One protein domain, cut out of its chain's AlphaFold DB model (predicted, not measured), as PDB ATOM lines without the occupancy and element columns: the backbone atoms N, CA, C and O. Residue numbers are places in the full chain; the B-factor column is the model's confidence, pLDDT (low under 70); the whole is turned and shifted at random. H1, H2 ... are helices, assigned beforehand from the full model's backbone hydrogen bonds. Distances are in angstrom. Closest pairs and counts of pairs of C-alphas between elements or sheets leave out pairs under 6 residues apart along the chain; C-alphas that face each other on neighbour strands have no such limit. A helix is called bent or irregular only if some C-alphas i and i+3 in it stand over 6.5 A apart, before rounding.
ATOM      1  N   LYS A 312     -40.904  35.112 -27.847       53.12
ATOM      2  CA  LYS A 312     -40.741  36.478 -27.341       53.12
ATOM      3  C   LYS A 312     -41.744  36.774 -26.233       53.12
ATOM      4  O   LYS A 312     -41.355  37.315 -25.210       53.12
ATOM      5  N   GLU A 313     -43.006  36.401 -26.412       55.84
ATOM      6  CA  GLU A 313     -44.073  36.614 -25.429       55.84
ATOM      7  C   GLU A 313     -43.896  35.713 -24.204       55.84
ATOM      8  O   GLU A 313     -43.973  36.181 -23.080       55.84
ATOM      9  N   SER A 314     -43.530  34.445 -24.394       56.28
ATOM     10  CA  SER A 314     -43.192  33.526 -23.308       56.28
ATOM     11  C   SER A 314     -41.957  33.983 -22.539       56.28
ATOM     12  O   SER A 314     -41.919  33.808 -21.324       56.28
ATOM     13  N   PHE A 315     -40.947  34.528 -23.224       57.53
ATOM     14  CA  PHE A 315     -39.778  35.107 -22.570       57.53
ATOM     15  C   PHE A 315     -40.182  36.363 -21.804       57.53
ATOM     16  O   PHE A 315     -39.970  36.413 -20.598       57.53
ATOM     17  N   ASN A 316     -40.844  37.312 -22.470       62.53
ATOM     18  CA  ASN A 316     -41.308  38.562 -21.879       62.53
ATOM     19  C   ASN A 316     -42.201  38.312 -20.666       62.53
ATOM     20  O   ASN A 316     -41.880  38.844 -19.617       62.53
ATOM     21  N   ASN A 317     -43.202  37.438 -20.749       63.22
ATOM     22  CA  ASN A 317     -44.065  37.066 -19.624       63.22
ATOM     23  C   ASN A 317     -43.279  36.391 -18.487       63.22
ATOM     24  O   ASN A 317     -43.577  36.600 -17.312       63.22
ATOM     25  N   ALA A 318     -42.253  35.591 -18.803       57.94
ATOM     26  CA  ALA A 318     -41.412  34.963 -17.782       57.94
ATOM     27  C   ALA A 318     -40.529  35.978 -17.036       57.94
ATOM     28  O   ALA A 318     -40.287  35.808 -15.831       57.94
ATOM     29  N   ILE A 319     -40.063  37.022 -17.732       66.00
ATOM     30  CA  ILE A 319     -39.173  38.048 -17.179       66.00
ATOM     31  C   ILE A 319     -39.901  39.297 -16.677       66.00
ATOM     32  O   ILE A 319     -39.318  40.018 -15.872       66.00
ATOM     33  N   ASP A 320     -41.146  39.548 -17.081       60.41
ATOM     34  CA  ASP A 320     -41.857  40.810 -16.834       60.41
ATOM     35  C   ASP A 320     -41.880  41.233 -15.361       60.41
ATOM     36  O   ASP A 320     -41.399  42.321 -15.054       60.41
ATOM     37  N   PRO A 321     -42.231  40.347 -14.406       62.88
ATOM     38  CA  PRO A 321     -42.239  40.710 -12.989       62.88
ATOM     39  C   PRO A 321     -40.838  40.976 -12.423       62.88
ATOM     40  O   PRO A 321     -40.704  41.498 -11.324       62.88
ATOM     41  N   THR A 322     -39.787  40.539 -13.123       64.62
ATOM     42  CA  THR A 322     -38.397  40.635 -12.656       64.62
ATOM     43  C   THR A 322     -37.650  41.828 -13.239       64.62
ATOM     44  O   THR A 322     -36.638  42.218 -12.667       64.62
ATOM     45  N   LYS A 323     -38.151  42.441 -14.325       67.00
ATOM     46  CA  LYS A 323     -37.522  43.604 -14.983       67.00
ATOM     47  C   LYS A 323     -37.473  44.849 -14.095       67.00
ATOM     48  O   LYS A 323     -36.625  45.707 -14.305       67.00
ATOM     49  N   TYR A 324     -38.374  44.934 -13.118       78.44
ATOM     50  CA  TYR A 324     -38.484  46.062 -12.190       78.44
ATOM     51  C   TYR A 324     -37.590  45.913 -10.946       78.44
ATOM     52  O   TYR A 324     -37.579  46.795 -10.089       78.44
ATOM     53  N   LEU A 325     -36.846  44.807 -10.824       66.25
ATOM     54  CA  LEU A 325     -35.936  44.556  -9.706       66.25
ATOM     55  C   LEU A 325     -34.528  45.112  -9.985       66.25
ATOM     56  O   LEU A 325     -34.090  45.138 -11.139       66.25
ATOM     57  N   PRO A 326     -33.757  45.476  -8.943       75.56
ATOM     58  CA  PRO A 326     -32.327  45.736  -9.074       75.56
ATOM     59  C   PRO A 326     -31.599  44.567  -9.757       75.56
ATOM     60  O   PRO A 326     -31.918  43.405  -9.517       75.56
ATOM     61  N   MET A 327     -30.581  44.857 -10.573       59.69
ATOM     62  CA  MET A 327     -29.924  43.883 -11.467       59.69
ATOM     63  C   MET A 327     -29.563  42.541 -10.799       59.69
ATOM     64  O   MET A 327     -29.811  41.481 -11.370       59.69
ATOM     65  N   VAL A 328     -28.992  42.575  -9.591       72.94
ATOM     66  CA  VAL A 328     -28.592  41.361  -8.858       72.94
ATOM     67  C   VAL A 328     -29.814  40.537  -8.432       72.94
ATOM     68  O   VAL A 328     -29.819  39.316  -8.585       72.94
ATOM     69  N   GLU A 329     -30.873  41.193  -7.959       63.47
ATOM     70  CA  GLU A 329     -32.123  40.544  -7.550       63.47
ATOM     71  C   GLU A 329     -32.912  40.012  -8.749       63.47
ATOM     72  O   GLU A 329     -33.467  38.912  -8.684       63.47
ATOM     73  N   MET A 330     -32.912  40.747  -9.865       71.25
ATOM     74  CA  MET A 330     -33.482  40.308 -11.136       71.25
ATOM     75  C   MET A 330     -32.832  38.997 -11.596       71.25
ATOM     76  O   MET A 330     -33.535  38.013 -11.839       71.25
ATOM     77  N   LEU A 331     -31.496  38.950 -11.665       73.44
ATOM     78  CA  LEU A 331     -30.754  37.767 -12.115       73.44
ATOM     79  C   LEU A 331     -30.935  36.570 -11.170       73.44
ATOM     80  O   LEU A 331     -31.151  35.449 -11.636       73.44
ATOM     81  N   GLU A 332     -30.915  36.788  -9.853       78.00
ATOM     82  CA  GLU A 332     -31.157  35.719  -8.876       78.00
ATOM     83  C   GLU A 332     -32.600  35.189  -8.952       78.00
ATOM     84  O   GLU A 332     -32.832  33.979  -8.867       78.00
ATOM     85  N   THR A 333     -33.581  36.061  -9.201       72.12
ATOM     86  CA  THR A 333     -34.983  35.659  -9.390       72.12
ATOM     87  C   THR A 333     -35.169  34.872 -10.689       72.12
ATOM     88  O   THR A 333     -35.832  33.829 -10.683       72.12
ATOM     89  N   MET A 334     -34.535  35.295 -11.789       71.75
ATOM     90  CA  MET A 334     -34.527  34.545 -13.051       71.75
ATOM     91  C   MET A 334     -33.895  33.161 -12.874       71.75
ATOM     92  O   MET A 334     -34.455  32.160 -13.332       71.75
ATOM     93  N   ARG A 335     -32.769  33.076 -12.151       85.00
ATOM     94  CA  ARG A 335     -32.108  31.806 -11.834       85.00
ATOM     95  C   ARG A 335     -33.035  30.880 -11.042       85.00
ATOM     96  O   ARG A 335     -33.214  29.729 -11.437       85.00
ATOM     97  N   ARG A 336     -33.677  31.365  -9.969       76.19
ATOM     98  CA  ARG A 336     -34.613  30.571  -9.146       76.19
ATOM     99  C   ARG A 336     -35.822  30.074  -9.934       76.19
ATOM    100  O   ARG A 336     -36.136  28.889  -9.856       76.19
ATOM    101  N   ARG A 337     -36.467  30.942 -10.719       72.12
ATOM    102  CA  ARG A 337     -37.608  30.558 -11.570       72.12
ATOM    103  C   ARG A 337     -37.207  29.499 -12.590       72.12
ATOM    104  O   ARG A 337     -37.909  28.506 -12.742       72.12
ATOM    105  N   THR A 338     -36.047  29.665 -13.224       73.75
ATOM    106  CA  THR A 338     -35.513  28.679 -14.174       73.75
ATOM    107  C   THR A 338     -35.301  27.323 -13.499       73.75
ATOM    108  O   THR A 338     -35.752  26.309 -14.025       73.75
ATOM    109  N   MET A 339     -34.703  27.304 -12.303       78.06
ATOM    110  CA  MET A 339     -34.510  26.078 -11.520       78.06
ATOM    111  C   MET A 339     -35.839  25.398 -11.162       78.06
ATOM    112  O   MET A 339     -35.978  24.196 -11.370       78.06
ATOM    113  N   GLN A 340     -36.839  26.157 -10.701       75.56
ATOM    114  CA  GLN A 340     -38.175  25.629 -10.395       75.56
ATOM    115  C   GLN A 340     -38.868  25.067 -11.643       75.56
ATOM    116  O   GLN A 340     -39.459  23.990 -11.598       75.56
ATOM    117  N   CYS A 341     -38.774  25.762 -12.781       69.12
ATOM    118  CA  CYS A 341     -39.323  25.281 -14.046       69.12
ATOM    119  C   CYS A 341     -38.651  23.985 -14.509       69.12
ATOM    120  O   CYS A 341     -39.344  23.089 -14.993       69.12
ATOM    121  N   ILE A 342     -37.326  23.873 -14.365       77.00
ATOM    122  CA  ILE A 342     -36.586  22.643 -14.668       77.00
ATOM    123  C   ILE A 342     -37.058  21.523 -13.741       77.00
ATOM    124  O   ILE A 342     -37.457  20.477 -14.239       77.00
ATOM    125  N   GLU A 343     -37.118  21.745 -12.427       82.62
ATOM    126  CA  GLU A 343     -37.574  20.736 -11.464       82.62
ATOM    127  C   GLU A 343     -39.001  20.245 -11.767       82.62
ATOM    128  O   GLU A 343     -39.255  19.042 -11.815       82.62
ATOM    129  N   MET A 344     -39.938  21.159 -12.047       75.00
ATOM    130  CA  MET A 344     -41.308  20.800 -12.431       75.00
ATOM    131  C   MET A 344     -41.355  19.982 -13.725       75.00
ATOM    132  O   MET A 344     -42.169  19.063 -13.846       75.00
ATOM    133  N   ARG A 345     -40.505  20.309 -14.708       75.69
ATOM    134  CA  ARG A 345     -40.398  19.550 -15.963       75.69
ATOM    135  C   ARG A 345     -39.777  18.173 -15.732       75.69
ATOM    136  O   ARG A 345     -40.291  17.213 -16.294       75.69
ATOM    137  N   MET A 346     -38.764  18.063 -14.872       79.31
ATOM    138  CA  MET A 346     -38.130  16.790 -14.511       79.31
ATOM    139  C   MET A 346     -39.115  15.860 -13.794       79.31
ATOM    140  O   MET A 346     -39.288  14.731 -14.235       79.31
ATOM    141  N   LYS A 347     -39.881  16.345 -12.806       85.62
ATOM    142  CA  LYS A 347     -40.936  15.547 -12.138       85.62
ATOM    143  C   LYS A 347     -42.015  15.054 -13.113       85.62
ATOM    144  O   LYS A 347     -42.513  13.930 -13.007       85.62
ATOM    145  N   LYS A 348     -42.391  15.887 -14.090       76.56
ATOM    146  CA  LYS A 348     -43.310  15.484 -15.170       76.56
ATOM    147  C   LYS A 348     -42.680  14.449 -16.103       76.56
ATOM    148  O   LYS A 348     -43.387  13.554 -16.544       76.56
ATOM    149  N   ALA A 349     -41.385  14.559 -16.399       77.00
ATOM    150  CA  ALA A 349     -40.665  13.587 -17.217       77.00
ATOM    151  C   ALA A 349     -40.515  12.234 -16.498       77.00
ATOM    152  O   ALA A 349     -40.766  11.205 -17.109       77.00
ATOM    153  N   GLU A 350     -40.212  12.227 -15.197       82.81
ATOM    154  CA  GLU A 350     -40.086  11.013 -14.371       82.81
ATOM    155  C   GLU A 350     -41.381  10.195 -14.304       82.81
ATOM    156  O   GLU A 350     -41.360   8.967 -14.259       82.81
ATOM    157  N   THR A 351     -42.527  10.877 -14.296       84.38
ATOM    158  CA  THR A 351     -43.849  10.233 -14.263       84.38
ATOM    159  C   THR A 351     -44.360   9.843 -15.653       84.38
ATOM    160  O   THR A 351     -45.354   9.116 -15.765       84.38
ATOM    161  N   TYR A 352     -43.697  10.293 -16.720       80.31
ATOM    162  CA  TYR A 352     -44.116  10.066 -18.095       80.31
ATOM    163  C   TYR A 352     -43.528   8.766 -18.659       80.31
ATOM    164  O   TYR A 352     -42.327   8.535 -18.621       80.31
TER     165      TYR A 352
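This is residues 312 to 352 of the 435 residues of the protein "Mutator-like transposase" of Arabidopsis thaliana (UniProt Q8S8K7). One long helix, H2, makes the length of the model, and a short irregular helix, H1, stands off from near its first end, the two forming an unequal, open V. The point of the V lies at the tight link of residues 323 to 326, and the two helices meet only near it; residues 312 to 317 of H1 and residues 339 to 352 stick out free. The printed part has 41 residues with two named helices, H1 then H2, and no named strand; its class is all helix. It is loose, with a radius of gyration of the C-alphas of 12.3 A, and its flat outline spans 38 by 21 by 10 A.

The longest helix, H2, holds residues 327 to 350, and residues 330 to 334 alone of it touch H1, residues 312 to 322. The closest C-alphas of the two helices are those of Thr 322 and Met 330, 5.2 A apart. Their lines stand at a steep tilt of 57 degrees, and they run opposite ways. Their centres are 13.5 A apart. In H2 every O i to N i+4 pair is within hydrogen-bond range; in H1 5 of 7 are.

H2 runs 34.5 A from C-alpha 327 at (-29.924, 43.883, -11.467) to C-alpha 350 at (-40.086, 11.013, -14.371). H1, residues 312 to 322, begins with C-alpha 312 at (-40.741, 36.478, -27.341) and measures 15.4 A from first to last C-alpha. It is irregular: C-alphas 318 and 321 are 7.5 A apart, and its line is a rough one.

The two C-alphas farthest apart are those of Pro 326 and Tyr 352, at 38.6 A. The printed part has no cut, and its one link between helices is tight. The mean pLDDT of the printed part is 71.1; residues 312 to 323, 325, 327, 329 and 341 are under 70.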